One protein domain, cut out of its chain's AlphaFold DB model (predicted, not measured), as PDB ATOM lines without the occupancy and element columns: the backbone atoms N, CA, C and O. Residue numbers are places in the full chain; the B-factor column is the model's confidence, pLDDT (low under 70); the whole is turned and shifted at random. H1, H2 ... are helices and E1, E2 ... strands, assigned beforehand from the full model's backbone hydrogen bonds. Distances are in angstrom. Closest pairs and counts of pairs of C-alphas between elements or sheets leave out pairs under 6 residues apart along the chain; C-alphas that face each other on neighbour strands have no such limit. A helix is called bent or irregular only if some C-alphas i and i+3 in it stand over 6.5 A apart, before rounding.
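What this domain is: This is residues 6 to 118 of the 118 residues of an uncharacterized protein of Pseudobutyrivibrio sp. 49 (UniProt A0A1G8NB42). One twisted antiparallel sheet of five strands makes a wall with helices over one face, H1b running along it and H2 crossing it, and the other face bare. The bent helix H1 begins off the sheet with its arm H1a, and H3 leads away past H2. The 113 printed residues hold five named strands, in sheet order E1 - E2 - E3 - E4 - E5, then three named helices; the class is mixed. The whole is compact, with a radius of gyration of the C-alphas of 14.8 A and spans of 45 by 31 by 25 A.

How they stand to each other: From Met 6, E1 (residues 6 to 11), E2 (14 to 21), E3 (24 to 30), E4 (36 to 41) and E5 (48 to 53) form a meander, each strand the antiparallel neighbour of the one before. Within hydrogen-bond range find N 9 and O 16 at 2.9 A, N 19 and O 26, N 27 and O 39, and N 38 and O 50 at 2.8 A. H1, residues 59 to 81, assigned as one helix by its hydrogen bonds, is bent, C-alphas 71 and 74 being 7.1 A apart; its arms H1a (59 to 71) and H1b (74 to 81) stand at a steep tilt of 54 degrees. H1b, at a height of 10.0 A over the sheet, runs along E3 at 6 degrees on the local plane; their closest C-alphas, Phe 26 and Ala 81, are 6.4 A apart. On the same face H2, residues 88 to 96, at a height of 9.1 A, runs across E4 at 68 degrees on the local plane; with H1b it makes two layers, helices on one face of a sheet. H3, residues 101 to 116, only grazes the sheet; with residues 101 to 108 alone it touches H2, closest at the C-alphas of Leu 94 and Ala 104, 6.2 A. Every O i to N i+4 pair is within hydrogen-bond range in H1a, H1b and H3, and 4 of 5 in H2.

Where its parts are: Find C-alpha 6 at (72.059, 33.862, 62.498), where E1 begins; E2 then runs 22.7 A and E3 20.0 A. H1a runs 18.1 A from C-alpha 59 at (70.460, 37.475, 93.807), and H3 22.9 A to C-alpha 116 at (80.290, 6.782, 69.298).

The domain as a whole: The C-alphas farthest apart, of Asn 12 and Glu 118, are 49.8 A apart. The printed part has no cut and no long link; residue 118 alone has a pLDDT under 70.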
ATOM      1  N   MET A   6      72.116  33.343  61.130       90.50
ATOM      2  CA  MET A   6      72.059  33.862  62.498       90.50
ATOM      3  C   MET A   6      71.742  35.361  62.469       90.50
ATOM      4  O   MET A   6      72.255  36.105  61.633       90.50
ATOM      5  N   THR A   7      70.868  35.829  63.353       91.75
ATOM      6  CA  THR A   7      70.564  37.256  63.525       91.75
ATOM      7  C   THR A   7      70.441  37.574  65.005       91.75
ATOM      8  O   THR A   7      69.761  36.858  65.735       91.75
ATOM      9  N   ILE A   8      71.073  38.670  65.428       90.19
ATOM     10  CA  ILE A   8      70.942  39.221  66.777       90.19
ATOM     11  C   ILE A   8      70.158  40.524  66.654       90.19
ATOM     12  O   ILE A   8      70.546  41.414  65.900       90.19
ATOM     13  N   THR A   9      69.025  40.618  67.344       89.56
ATOM     14  CA  THR A   9      68.183  41.822  67.370       89.56
ATOM     15  C   THR A   9      68.066  42.327  68.795       89.56
ATOM     16  O   THR A   9      67.753  41.553  69.696       89.56
ATOM     17  N   VAL A  10      68.276  43.628  68.983       89.19
ATOM     18  CA  VAL A  10      68.039  44.314  70.255       89.19
ATOM     19  C   VAL A  10      66.880  45.279  70.054       89.19
ATOM     20  O   VAL A  10      66.969  46.182  69.222       89.19
ATOM     21  N   ASN A  11      65.780  45.077  70.777       82.50
ATOM     22  CA  ASN A  11      64.605  45.946  70.703       82.50
ATOM     23  C   ASN A  11      64.027  46.166  72.099       82.50
ATOM     24  O   ASN A  11      63.768  45.198  72.807       82.50
ATOM     25  N   ASN A  12      63.820  47.425  72.491       86.19
ATOM     26  CA  ASN A  12      63.383  47.797  73.840       86.19
ATOM     27  C   ASN A  12      64.201  47.105  74.945       86.19
ATOM     28  O   ASN A  12      63.627  46.679  75.935       86.19
ATOM     29  N   TYR A  13      65.519  46.960  74.764       86.25
ATOM     30  CA  TYR A  13      66.429  46.219  75.656       86.25
ATOM     31  C   TYR A  13      66.186  44.697  75.770       86.25
ATOM     32  O   TYR A  13      66.967  44.020  76.437       86.25
ATOM     33  N   ASN A  14      65.189  44.133  75.080       87.56
ATOM     34  CA  ASN A  14      65.107  42.690  74.858       87.56
ATOM     35  C   ASN A  14      66.171  42.271  73.841       87.56
ATOM     36  O   ASN A  14      66.403  42.977  72.852       87.56
ATOM     37  N   HIS A  15      66.767  41.103  74.051       89.38
ATOM     38  CA  HIS A  15      67.752  40.518  73.151       89.38
ATOM     39  C   HIS A  15      67.192  39.238  72.548       89.38
ATOM     40  O   HIS A  15      66.731  38.347  73.256       89.38
ATOM     41  N   TYR A  16      67.253  39.150  71.224       91.88
ATOM     42  CA  TYR A  16      66.790  37.992  70.475       91.88
ATOM     43  C   TYR A  16      67.940  37.441  69.654       91.88
ATOM     44  O   TYR A  16      68.473  38.141  68.785       91.88
ATOM     45  N   ILE A  17      68.298  36.187  69.904       93.19
ATOM     46  CA  ILE A  17      69.250  35.443  69.081       93.19
ATOM     47  C   ILE A  17      68.437  34.440  68.282       93.19
ATOM     48  O   ILE A  17      67.825  33.550  68.862       93.19
ATOM     49  N   ARG A  18      68.407  34.599  66.957       94.12
ATOM     50  CA  ARG A  18      67.607  33.760  66.065       94.12
ATOM     51  C   ARG A  18      68.475  33.033  65.054       94.12
ATOM     52  O   ARG A  18      69.272  33.653  64.349       94.12
ATOM     53  N   PHE A  19      68.214  31.743  64.927       93.12
ATOM     54  CA  PHE A  19      68.729  30.857  63.900       93.12
ATOM     55  C   PHE A  19      67.573  30.490  62.978       93.12
ATOM     56  O   PHE A  19      66.452  30.216  63.415       93.12
ATOM     57  N   SER A  20      67.821  30.544  61.678       91.56
ATOM     58  CA  SER A  20      66.811  30.203  60.686       91.56
ATOM     59  C   SER A  20      67.430  29.458  59.521       91.56
ATOM     60  O   SER A  20      68.513  29.805  59.050       91.56
ATOM     61  N   ALA A  21      66.703  28.447  59.075       88.12
ATOM     62  CA  ALA A  21      66.928  27.698  57.853       88.12
ATOM     63  C   ALA A  21      65.559  27.483  57.190       88.12
ATOM     64  O   ALA A  21      64.531  27.820  57.772       88.12
ATOM     65  N   HIS A  22      65.520  26.984  55.959       83.88
ATOM     66  CA  HIS A  22      64.281  26.819  55.191       83.88
ATOM     67  C   HIS A  22      63.130  26.202  56.019       83.88
ATOM     68  O   HIS A  22      63.203  25.045  56.416       83.88
ATOM     69  N   CYS A  23      62.079  26.991  56.280       85.12
ATOM     70  CA  CYS A  23      60.922  26.638  57.116       85.12
ATOM     71  C   CYS A  23      61.212  26.239  58.578       85.12
ATOM     72  O   CYS A  23      60.304  25.757  59.242       85.12
ATOM     73  N   GLN A  24      62.414  26.491  59.098       91.25
ATOM     74  CA  GLN A  24      62.817  26.223  60.482       91.25
ATOM     75  C   GLN A  24      63.208  27.523  61.189       91.25
ATOM     76  O   GLN A  24      63.817  28.428  60.601       91.25
ATOM     77  N   GLY A  25      62.871  27.637  62.468       93.94
ATOM     78  CA  GLY A  25      63.219  28.800  63.272       93.94
ATOM     79  C   GLY A  25      63.458  28.437  64.723       93.94
ATOM     80  O   GLY A  25      62.553  27.959  65.385       93.94
ATOM     81  N   PHE A  26      64.645  28.756  65.221       95.38
ATOM     82  CA  PHE A  26      65.010  28.639  66.628       95.38
ATOM     83  C   PHE A  26      65.392  30.019  67.159       95.38
ATOM     84  O   PHE A  26      66.129  30.751  66.493       95.38
ATOM     85  N   ALA A  27      64.894  30.399  68.328       95.12
ATOM     86  CA  ALA A  27      65.247  31.657  68.959       95.12
ATOM     87  C   ALA A  27      65.354  31.535  70.478       95.12
ATOM     88  O   ALA A  27      64.533  30.873  71.106       95.12
ATOM     89  N   ILE A  28      66.323  32.249  71.049       95.38
ATOM     90  CA  ILE A  28      66.339  32.584  72.476       95.38
ATOM     91  C   ILE A  28      65.938  34.037  72.627       95.38
ATOM     92  O   ILE A  28      66.473  34.921  71.945       95.38
ATOM     93  N   CYS A  29      64.994  34.257  73.529       95.06
ATOM     94  CA  CYS A  29      64.396  35.542  73.828       95.06
ATOM     95  C   CYS A  29      64.756  35.918  75.263       95.06
ATOM     96  O   CYS A  29      64.230  35.324  76.195       95.06
ATOM     97  N   ILE A  30      65.640  36.899  75.434       93.69
ATOM     98  CA  ILE A  30      66.013  37.459  76.737       93.69
ATOM     99  C   ILE A  30      65.233  38.760  76.903       93.69
ATOM    100  O   ILE A  30      65.495  39.735  76.188       93.69
ATOM    101  N   TYR A  31      64.259  38.779  77.808       94.44
ATOM    102  CA  TYR A  31      63.378  39.930  77.980       94.44
ATOM    103  C   TYR A  31      63.874  40.895  79.059       94.44
ATOM    104  O   TYR A  31      64.621  40.536  79.964       94.44
ATOM    105  N   THR A  32      63.391  42.135  79.018       91.00
ATOM    106  CA  THR A  32      63.647  43.161  80.036       91.00
ATOM    107  C   THR A  32      63.069  42.832  81.398       91.00
ATOM    108  O   THR A  32      63.506  43.417  82.383       91.00
ATOM    109  N   SER A  33      62.076  41.939  81.466       91.75
ATOM    110  CA  SER A  33      61.617  41.383  82.742       91.75
ATOM    111  C   SER A  33      62.701  40.549  83.425       91.75
ATOM    112  O   SER A  33      62.621  40.346  84.629       91.75
ATOM    113  N   GLY A  34      63.717  40.109  82.677       88.62
ATOM    114  CA  GLY A  34      64.723  39.148  83.107       88.62
ATOM    115  C   GLY A  34      64.357  37.704  82.763       88.62
ATOM    116  O   GLY A  34      65.194  36.827  82.952       88.62
ATOM    117  N   ASP A  35      63.146  37.456  82.250       95.50
ATOM    118  CA  ASP A  35      62.738  36.127  81.795       95.50
ATOM    119  C   ASP A  35      63.501  35.734  80.532       95.50
ATOM    120  O   ASP A  35      63.861  36.583  79.702       95.50
ATOM    121  N   ILE A  36      63.697  34.431  80.361       95.38
ATOM    122  CA  ILE A  36      64.294  33.863  79.161       95.38
ATOM    123  C   ILE A  36      63.411  32.736  78.647       95.38
ATOM    124  O   ILE A  36      63.148  31.758  79.350       95.38
ATOM    125  N   ASP A  37      62.999  32.868  77.389       96.94
ATOM    126  CA  ASP A  37      62.241  31.843  76.682       96.94
ATOM    127  C   ASP A  37      63.045  31.290  75.499       96.94
ATOM    128  O   ASP A  37      63.828  32.002  74.858       96.94
ATOM    129  N   ILE A  38      62.771  30.036  75.152       96.44
ATOM    130  CA  ILE A  38      63.136  29.417  73.880       96.44
ATOM    131  C   ILE A  38      61.887  29.336  73.006       96.44
ATOM    132  O   ILE A  38      60.808  28.972  73.469       96.44
ATOM    133  N   HIS A  39      62.045  29.667  71.727       96.00
ATOM    134  CA  HIS A  39      61.012  29.551  70.701       96.00
ATOM    135  C   HIS A  39      61.529  28.699  69.552       96.00
ATOM    136  O   HIS A  39      62.562  29.011  68.954       96.00
ATOM    137  N   MET A  40      60.800  27.644  69.214       95.62
ATOM    138  CA  MET A  40      61.134  26.726  68.130       95.62
ATOM    139  C   MET A  40      59.944  26.561  67.199       95.62
ATOM    140  O   MET A  40      58.793  26.592  67.625       95.62
ATOM    141  N   LYS A  41      60.209  26.415  65.906       93.75
ATOM    142  CA  LYS A  41      59.168  26.148  64.923       93.75
ATOM    143  C   LYS A  41      59.716  25.459  63.699       93.75
ATOM    144  O   LYS A  41      60.809  25.780  63.224       93.75
ATOM    145  N   GLU A  42      58.880  24.618  63.121       91.44
ATOM    146  CA  GLU A  42      59.090  24.108  61.780       91.44
ATOM    147  C   GLU A  42      57.777  23.938  61.018       91.44
ATOM    148  O   GLU A  42      56.717  24.331  61.486       91.44
ATOM    149  N   PHE A  43      57.856  23.414  59.796       87.38
ATOM    150  CA  PHE A  43      56.683  23.201  58.953       87.38
ATOM    151  C   PHE A  43      55.811  22.023  59.412       87.38
ATOM    152  O   PHE A  43      54.592  22.080  59.265       87.38
ATOM    153  N   CYS A  44      56.430  20.952  59.920       86.62
ATOM    154  CA  CYS A  44      55.741  19.703  60.254       86.62
ATOM    155  C   CYS A  44      55.090  19.724  61.643       86.62
ATOM    156  O   CYS A  44      54.074  19.063  61.846       86.62
ATOM    157  N   HIS A  45      55.645  20.510  62.568       85.25
ATOM    158  CA  HIS A  45      55.171  20.644  63.944       85.25
ATOM    159  C   HIS A  45      54.682  22.063  64.228       85.25
ATOM    160  O   HIS A  45      55.060  23.017  63.547       85.25
ATOM    161  N   GLY A  46      53.831  22.202  65.246       83.94
ATOM    162  CA  GLY A  46      53.426  23.509  65.758       83.94
ATOM    163  C   GLY A  46      54.606  24.324  66.303       83.94
ATOM    164  O   GLY A  46      55.736  23.845  66.403       83.94
ATOM    165  N   GLU A  47      54.335  25.577  66.664       91.69
ATOM    166  CA  GLU A  47      55.313  26.380  67.398       91.69
ATOM    167  C   GLU A  47      55.465  25.827  68.822       91.69
ATOM    168  O   GLU A  47      54.479  25.489  69.478       91.69
ATOM    169  N   TYR A  48      56.707  25.741  69.287       94.88
ATOM    170  CA  TYR A  48      57.073  25.364  70.642       94.88
ATOM    171  C   TYR A  48      57.643  26.584  71.357       94.88
ATOM    172  O   TYR A  48      58.535  27.263  70.840       94.88
ATOM    173  N   THR A  49      57.151  26.843  72.563       95.38
ATOM    174  CA  THR A  49      57.655  27.905  73.427       95.38
ATOM    175  C   THR A  49      57.817  27.359  74.830       95.38
ATOM    176  O   THR A  49      56.870  26.818  75.394       95.38
ATOM    177  N   GLU A  50      58.988  27.574  75.415       96.50
ATOM    178  CA  GLU A  50      59.268  27.194  76.794       96.50
ATOM    179  C   GLU A  50      60.007  28.310  77.523       96.50
ATOM    180  O   GLU A  50      60.943  28.905  76.985       96.50
ATOM    181  N   ARG A  51      59.607  28.563  78.773       96.38
ATOM    182  CA  ARG A  51      60.361  29.415  79.689       96.38
ATOM    183  C   ARG A  51      61.466  28.606  80.347       96.38
ATOM    184  O   ARG A  51      61.194  27.791  81.221       96.38
ATOM    185  N   ILE A  52      62.704  28.880  79.957       95.56
ATOM    186  CA  ILE A  52      63.894  28.240  80.534       95.56
ATOM    187  C   ILE A  52      64.398  28.967  81.783       95.56
ATOM    188  O   ILE A  52      65.129  28.391  82.584       95.56
ATOM    189  N   PHE A  53      63.997  30.227  81.963       95.31
ATOM    190  CA  PHE A  53      64.251  30.975  83.185       95.31
ATOM    191  C   PHE A  53      63.143  31.989  83.442       95.31
ATOM    192  O   PHE A  53      62.840  32.825  82.590       95.31
ATOM    193  N   GLU A  54      62.555  31.920  84.630       96.44
ATOM    194  CA  GLU A  54      61.680  32.959  85.162       96.44
ATOM    195  C   GLU A  54      62.496  33.859  86.084       96.44
ATOM    196  O   GLU A  54      63.214  33.379  86.968       96.44
ATOM    197  N   TYR A  55      62.400  35.169  85.870       93.56
ATOM    198  CA  TYR A  55      63.130  36.128  86.674       93.56
ATOM    199  C   TYR A  55      62.774  35.985  88.155       93.56
ATOM    200  O   TYR A  55      61.613  36.036  88.560       93.56
ATOM    201  N   SER A  56      63.813  35.909  88.984       94.00
ATOM    202  CA  SER A  56      63.694  35.957  90.435       94.00
ATOM    203  C   SER A  56      64.402  37.197  90.973       94.00
ATOM    204  O   SER A  56      65.526  37.469  90.554       94.00
ATOM    205  N   PRO A  57      63.820  37.942  91.931       93.75
ATOM    206  CA  PRO A  57      64.514  39.038  92.609       93.75
ATOM    207  C   PRO A  57      65.629  38.557  93.557       93.75
ATOM    208  O   PRO A  57      66.386  39.383  94.071       93.75
ATOM    209  N   ASP A  58      65.727  37.252  93.818       96.56
ATOM    210  CA  ASP A  58      66.795  36.665  94.623       96.56
ATOM    211  C   ASP A  58      68.124  36.660  93.850       96.56
ATOM    212  O   ASP A  58      68.268  36.018  92.807       96.56
ATOM    213  N   LYS A  59      69.123  37.356  94.400       94.81
ATOM    214  CA  LYS A  59      70.460  37.475  93.807       94.81
ATOM    215  C   LYS A  59      71.183  36.136  93.694       94.81
ATOM    216  O   LYS A  59      71.967  35.970  92.766       94.81
ATOM    217  N   GLU A  60      70.950  35.198  94.609       96.00
ATOM    218  CA  GLU A  60      71.582  33.877  94.535       96.00
ATOM    219  C   GLU A  60      71.010  33.053  93.384       96.00
ATOM    220  O   GLU A  60      71.753  32.343  92.708       96.00
ATOM    221  N   VAL A  61      69.704  33.166  93.130       94.69
ATOM    222  CA  VAL A  61      69.051  32.511  91.986       94.69
ATOM    223  C   VAL A  61      69.565  33.103  90.677       94.69
ATOM    224  O   VAL A  61      69.909  32.354  89.767       94.69
ATOM    225  N   GLN A  62      69.687  34.432  90.602       91.81
ATOM    226  CA  GLN A  62      70.253  35.108  89.431       91.81
ATOM    227  C   GLN A  62      71.701  34.682  89.168       91.81
ATOM    228  O   GLN A  62      72.030  34.343  88.037       91.81
ATOM    229  N   ALA A  63      72.555  34.667  90.197       93.94
ATOM    230  CA  ALA A  63      73.955  34.270  90.055       93.94
ATOM    231  C   ALA A  63      74.088  32.818  89.576       93.94
ATOM    232  O   ALA A  63      74.753  32.568  88.579       93.94
ATOM    233  N   LYS A  64      73.362  31.882  90.203       95.12
ATOM    234  CA  LYS A  64      73.359  30.468  89.790       95.12
ATOM    235  C   LYS A  64      72.902  30.283  88.349       95.12
ATOM    236  O   LYS A  64      73.441  29.439  87.641       95.12
ATOM    237  N   PHE A  65      71.894  31.039  87.923       93.62
ATOM    238  CA  PHE A  65      71.428  30.959  86.550       93.62
ATOM    239  C   PHE A  65      72.432  31.563  85.562       93.62
ATOM    240  O   PHE A  65      72.605  31.009  84.484       93.62
ATOM    241  N   LEU A  66      73.111  32.658  85.913       91.44
ATOM    242  CA  LEU A  66      74.173  33.226  85.077       91.44
ATOM    243  C   LEU A  66      75.334  32.245  84.904       91.44
ATOM    244  O   LEU A  66      75.759  32.034  83.771       91.44
ATOM    245  N   ASP A  67      75.765  31.598  85.987       95.75
ATOM    246  CA  ASP A  67      76.792  30.553  85.934       95.75
ATOM    247  C   ASP A  67      76.327  29.396  85.029       95.75
ATOM    248  O   ASP A  67      77.033  28.978  84.115       95.75
ATOM    249  N   TYR A  68      75.082  28.931  85.194       94.00
ATOM    250  CA  TYR A  68      74.498  27.897  84.329       94.00
ATOM    251  C   TYR A  68      74.398  28.327  82.857       94.00
ATOM    252  O   TYR A  68      74.620  27.516  81.950       94.00
ATOM    253  N   LEU A  69      74.066  29.595  82.604       91.00
ATOM    254  CA  LEU A  69      73.964  30.151  81.263       91.00
ATOM    255  C   LEU A  69      75.319  30.129  80.554       91.00
ATOM    256  O   LEU A  69      75.390  29.693  79.404       91.00
ATOM    257  N   GLU A  70      76.361  30.593  81.244       91.44
ATOM    258  CA  GLU A  70      77.732  30.672  80.738       91.44
ATOM    259  C   GLU A  70      78.342  29.282  80.534       91.44
ATOM    260  O   GLU A  70      78.837  28.981  79.447       91.44
ATOM    261  N   ASP A  71      78.242  28.415  81.542       93.88
ATOM    262  CA  ASP A  71      78.960  27.141  81.553       93.88
ATOM    263  C   ASP A  71      78.260  26.050  80.739       93.88
ATOM    264  O   ASP A  71      78.909  25.137  80.226       93.88
ATOM    265  N   THR A  72      76.927  26.097  80.639       94.19
ATOM    266  CA  THR A  72      76.138  24.958  80.141       94.19
ATOM    267  C   THR A  72      75.153  25.352  79.049       94.19
ATOM    268  O   THR A  72      75.261  24.886  77.912       94.19
ATOM    269  N   LEU A  73      74.180  26.206  79.365       92.81
ATOM    270  CA  LEU A  73      73.018  26.425  78.502       92.81
ATOM    271  C   LEU A  73      73.396  27.037  77.146       92.81
ATOM    272  O   LEU A  73      72.812  26.659  76.132       92.81
ATOM    273  N   ALA A  74      74.388  27.934  77.098       92.62
ATOM    274  CA  ALA A  74      74.879  28.500  75.842       92.62
ATOM    275  C   ALA A  74      75.386  27.419  74.869       92.62
ATOM    276  O   ALA A  74      75.101  27.478  73.671       92.62
ATOM    277  N   THR A  75      76.083  26.402  75.383       95.19
ATOM    278  CA  THR A  75      76.562  25.266  74.583       95.19
ATOM    279  C   THR A  75      75.393  24.430  74.074       95.19
ATOM    280  O   THR A  75      75.318  24.171  72.875       95.19
ATOM    281  N   ILE A  76      74.443  24.084  74.949       95.81
ATOM    282  CA  ILE A  76      73.230  23.325  74.594       95.81
ATOM    283  C   ILE A  76      72.475  24.016  73.454       95.81
ATOM    284  O   ILE A  76      72.162  23.413  72.428       95.81
ATOM    285  N   ILE A  77      72.234  25.316  73.615       94.44
ATOM    286  CA  ILE A  77      71.593  26.177  72.624       94.44
ATOM    287  C   ILE A  77      72.281  26.073  71.261       94.44
ATOM    288  O   ILE A  77      71.611  25.909  70.239       94.44
ATOM    289  N   LEU A  78      73.610  26.193  71.237       93.56
ATOM    290  CA  LEU A  78      74.377  26.176  69.996       93.56
ATOM    291  C   LEU A  78      74.359  24.790  69.361       93.56
ATOM    292  O   LEU A  78      74.195  24.686  68.148       93.56
ATOM    293  N   GLU A  79      74.479  23.732  70.158       95.19
ATOM    294  CA  GLU A  79      74.426  22.361  69.664       95.19
ATOM    295  C   GLU A  79      73.070  22.028  69.032       95.19
ATOM    296  O   GLU A  79      73.036  21.437  67.952       95.19
ATOM    297  N   VAL A  80      71.957  22.457  69.634       94.62
ATOM    298  CA  VAL A  80      70.619  22.252  69.054       94.62
ATOM    299  C   VAL A  80      70.419  23.120  67.812       94.62
ATOM    300  O   VAL A  80      70.040  22.614  66.756       94.62
ATOM    301  N   ALA A  81      70.732  24.418  67.881       92.31
ATOM    302  CA  ALA A  81      70.548  25.339  66.756       92.31
ATOM    303  C   ALA A  81      71.386  24.960  65.520       92.31
ATOM    304  O   ALA A  81      70.991  25.207  64.373       92.31
ATOM    305  N   LEU A  82      72.557  24.361  65.741       91.06
ATOM    306  CA  LEU A  82      73.447  23.897  64.682       91.06
ATOM    307  C   LEU A  82      73.187  22.446  64.258       91.06
ATOM    308  O   LEU A  82      73.813  22.017  63.290       91.06
ATOM    309  N   GLU A  83      72.216  21.755  64.865       92.56
ATOM    310  CA  GLU A  83      71.877  20.343  64.611       92.56
ATOM    311  C   GLU A  83      73.057  19.390  64.878       92.56
ATOM    312  O   GLU A  83      73.292  18.429  64.149       92.56
ATOM    313  N   VAL A  84      73.844  19.681  65.919       93.12
ATOM    314  CA  VAL A  84      75.000  18.871  66.331       93.12
ATOM    315  C   VAL A  84      74.555  17.576  67.004       93.12
ATOM    316  O   VAL A  84      75.182  16.538  66.784       93.12
ATOM    317  N   VAL A  85      73.514  17.631  67.839       93.50
ATOM    318  CA  VAL A  85      73.005  16.462  68.580       93.50
ATOM    319  C   VAL A  85      72.010  15.639  67.770       93.50
ATOM    320  O   VAL A  85      72.062  14.417  67.813       93.50
ATOM    321  N   ALA A  86      71.149  16.297  66.994       93.44
ATOM    322  CA  ALA A  86      70.156  15.654  66.145       93.44
ATOM    323  C   ALA A  86      69.704  16.602  65.021       93.44
ATOM    324  O   ALA A  86      69.779  17.825  65.189       93.44
ATOM    325  N   PRO A  87      69.190  16.065  63.897       92.50
ATOM    326  CA  PRO A  87      68.441  16.847  62.919       92.50
ATOM    327  C   PRO A  87      67.269  17.591  63.569       92.50
ATOM    328  O   PRO A  87      66.558  17.030  64.404       92.50
ATOM    329  N   TYR A  88      67.022  18.830  63.138       92.94
ATOM    330  CA  TYR A  88      66.036  19.719  63.775       92.94
ATOM    331  C   TYR A  88      64.628  19.111  63.855       92.94
ATOM    332  O   TYR A  88      63.945  19.250  64.864       92.94
ATOM    333  N   HIS A  89      64.224  18.398  62.799       92.56
ATOM    334  CA  HIS A  89      62.924  17.734  62.715       92.56
ATOM    335  C   HIS A  89      62.734  16.685  63.817       92.56
ATOM    336  O   HIS A  89      61.730  16.717  64.519       92.56
ATOM    337  N   TYR A  90      63.737  15.831  64.037       93.50
ATOM    338  CA  TYR A  90      63.690  14.816  65.092       93.50
ATOM    339  C   TYR A  90      63.742  15.435  66.488       93.50
ATOM    340  O   TYR A  90      63.111  14.933  67.411       93.50
ATOM    341  N   PHE A  91      64.447  16.560  66.644       95.06
ATOM    342  CA  PHE A  91      64.406  17.302  67.899       95.06
ATOM    343  C   PHE A  91      62.989  17.820  68.196       95.06
ATOM    344  O   PHE A  91      62.492  17.669  69.309       95.06
ATOM    345  N   MET A  92      62.313  18.379  67.188       93.94
ATOM    346  CA  MET A  92      60.936  18.874  67.300       93.94
ATOM    347  C   MET A  92      59.901  17.761  67.516       93.94
ATOM    348  O   MET A  92      58.939  18.004  68.245       93.94
ATOM    349  N   ASP A  93      60.095  16.558  66.955       93.50
ATOM    350  CA  ASP A  93      59.236  15.388  67.223       93.50
ATOM    351  C   ASP A  93      59.124  15.124  68.735       93.50
ATOM    352  O   ASP A  93      58.035  14.885  69.264       93.50
ATOM    353  N   LEU A  94      60.251  15.211  69.451       93.25
ATOM    354  CA  LEU A  94      60.304  14.936  70.885       93.25
ATOM    355  C   LEU A  94      59.614  16.037  71.704       93.25
ATOM    356  O   LEU A  94      58.857  15.730  72.624       93.25
ATOM    357  N   LEU A  95      59.798  17.307  71.330       92.50
ATOM    358  CA  LEU A  95      59.123  18.443  71.976       92.50
ATOM    359  C   LEU A  95      57.603  18.417  71.774       92.50
ATOM    360  O   LEU A  95      56.842  18.768  72.673       92.50
ATOM    361  N   TYR A  96      57.138  17.969  70.603       85.94
ATOM    362  CA  TYR A  96      55.708  17.805  70.341       85.94
ATOM    363  C   TYR A  96      55.082  16.684  71.190       85.94
ATOM    364  O   TYR A  96      53.880  16.696  71.447       85.94
ATOM    365  N   GLY A  97      55.899  15.747  71.679       79.56
ATOM    366  CA  GLY A  97      55.523  14.713  72.643       79.56
ATOM    367  C   GLY A  97      55.421  15.181  74.100       79.56
ATOM    368  O   GLY A  97      55.514  14.338  74.984       79.56
ATOM    369  N   GLU A  98      55.254  16.487  74.348       78.38
ATOM    370  CA  GLU A  98      55.174  17.121  75.680       78.38
ATOM    371  C   GLU A  98      56.478  17.094  76.502       78.38
ATOM    372  O   GLU A  98      56.451  17.372  77.699       78.38
ATOM    373  N   ASN A  99      57.625  16.803  75.880       90.69
ATOM    374  CA  ASN A  99      58.922  16.861  76.563       90.69
ATOM    375  C   ASN A  99      59.449  18.297  76.648       90.69
ATOM    376  O   ASN A  99      59.215  19.115  75.754       90.69
ATOM    377  N   HIS A 100      60.229  18.567  77.692       95.00
ATOM    378  CA  HIS A 100      60.927  19.838  77.861       95.00
ATOM    379  C   HIS A 100      62.216  19.902  77.030       95.00
ATOM    380  O   HIS A 100      62.835  18.885  76.709       95.00
ATOM    381  N   PHE A 101      62.676  21.113  76.707       96.25
ATOM    382  CA  PHE A 101      63.836  21.350  75.841       96.25
ATOM    383  C   PHE A 101      65.110  20.658  76.334       96.25
ATOM    384  O   PHE A 101      65.836  20.054  75.543       96.25
ATOM    385  N   LEU A 102      65.381  20.733  77.641       95.31
ATOM    386  CA  LEU A 102      66.574  20.122  78.233       95.31
ATOM    387  C   LEU A 102      66.483  18.593  78.265       95.31
ATOM    388  O   LEU A 102      67.472  17.925  77.988       95.31
ATOM    389  N   GLU A 103      65.295  18.041  78.513       95.06
ATOM    390  CA  GLU A 103      65.064  16.592  78.473       95.06
ATOM    391  C   GLU A 103      65.279  16.050  77.056       95.06
ATOM    392  O   GLU A 103      65.932  15.021  76.866       95.06
ATOM    393  N   ALA A 104      64.795  16.783  76.049       95.88
ATOM    394  CA  ALA A 104      65.012  16.437  74.654       95.88
ATOM    395  C   ALA A 104      66.494  16.496  74.264       95.88
ATOM    396  O   ALA A 104      66.996  15.609  73.571       95.88
ATOM    397  N   TYR A 105      67.219  17.512  74.739       96.75
ATOM    398  CA  TYR A 105      68.664  17.598  74.542       96.75
ATOM    399  C   TYR A 105      69.406  16.419  75.177       96.75
ATOM    400  O   TYR A 105      70.205  15.778  74.493       96.75
ATOM    401  N   ASP A 106      69.121  16.102  76.440       95.56
ATOM    402  CA  ASP A 106      69.784  15.012  77.158       95.56
ATOM    403  C   ASP A 106      69.527  13.658  76.486       95.56
ATOM    404  O   ASP A 106      70.445  12.844  76.366       95.56
ATOM    405  N   PHE A 107      68.309  13.428  75.982       95.38
ATOM    406  CA  PHE A 107      67.978  12.231  75.208       95.38
ATOM    407  C   PHE A 107      68.908  12.068  73.995       95.38
ATOM    408  O   PHE A 107      69.637  11.077  73.905       95.38
ATOM    409  N   PHE A 108      68.958  13.063  73.102       95.56
ATOM    410  CA  PHE A 108      69.776  12.977  71.886       95.56
ATOM    411  C   PHE A 108      71.277  12.990  72.170       95.56
ATOM    412  O   PHE A 108      72.045  12.331  71.468       95.56
ATOM    413  N   LYS A 109      71.719  13.717  73.200       94.31
ATOM    414  CA  LYS A 109      73.127  13.728  73.602       94.31
ATOM    415  C   LYS A 109      73.576  12.335  74.041       94.31
ATOM    416  O   LYS A 109      74.635  11.885  73.608       94.31
ATOM    417  N   ASN A 110      72.765  11.647  74.843       92.50
ATOM    418  CA  ASN A 110      73.060  10.294  75.310       92.50
ATOM    419  C   ASN A 110      72.987   9.259  74.180       92.50
ATOM    420  O   ASN A 110      73.872   8.410  74.091       92.50
ATOM    421  N   GLU A 111      71.993   9.343  73.287       88.75
ATOM    422  CA  GLU A 111      71.929   8.462  72.110       88.75
ATOM    423  C   GLU A 111      73.158   8.616  71.211       88.75
ATOM    424  O   GLU A 111      73.722   7.624  70.753       88.75
ATOM    425  N   LYS A 112      73.604   9.855  70.979       81.50
ATOM    426  CA  LYS A 112      74.786  10.125  70.161       81.50
ATOM    427  C   LYS A 112      76.061   9.562  70.789       81.50
ATOM    428  O   LYS A 112      76.851   8.946  70.084       81.50
ATOM    429  N   LEU A 113      76.248   9.741  72.098       80.06
ATOM    430  CA  LEU A 113      77.395   9.178  72.820       80.06
ATOM    431  C   LEU A 113      77.414   7.646  72.743       80.06
ATOM    432  O   LEU A 113      78.461   7.068  72.475       80.06
ATOM    433  N   ALA A 114      76.257   6.994  72.889       82.12
ATOM    434  CA  ALA A 114      76.155   5.539  72.772       82.12
ATOM    435  C   ALA A 114      76.554   5.021  71.376       82.12
ATOM    436  O   ALA A 114      77.145   3.952  71.271       82.12
ATOM    437  N   GLN A 115      76.277   5.781  70.311       77.62
ATOM    438  CA  GLN A 115      76.680   5.433  68.940       77.62
ATOM    439  C   GLN A 115      78.174   5.658  68.661       77.62
ATOM    440  O   GLN A 115      78.703   5.086  67.714       77.62
ATOM    441  N   GLU A 116      78.851   6.510  69.436       76.88
ATOM    442  CA  GLU A 116      80.290   6.782  69.298       76.88
ATOM    443  C   GLU A 116      81.163   5.762  70.059       76.88
ATOM    444  O   GLU A 116      82.366   5.674  69.805       76.88
ATOM    445  N   GLU A 117      80.572   4.991  70.978       70.69
ATOM    446  CA  GLU A 117      81.240   3.937  71.756       70.69
ATOM    447  C   GLU A 117      81.191   2.540  71.093       70.69
ATOM    448  O   GLU A 117      81.887   1.630  71.557       70.69
ATOM    449  N   GLU A 118      80.418   2.371  70.010       55.31
ATOM    450  CA  GLU A 118      80.345   1.156  69.167       55.31
ATOM    451  C   GLU A 118      81.318   1.184  67.971       55.31
ATOM    452  O   GLU A 118      81.931   0.122  67.694       55.31
TER     453      GLU A 118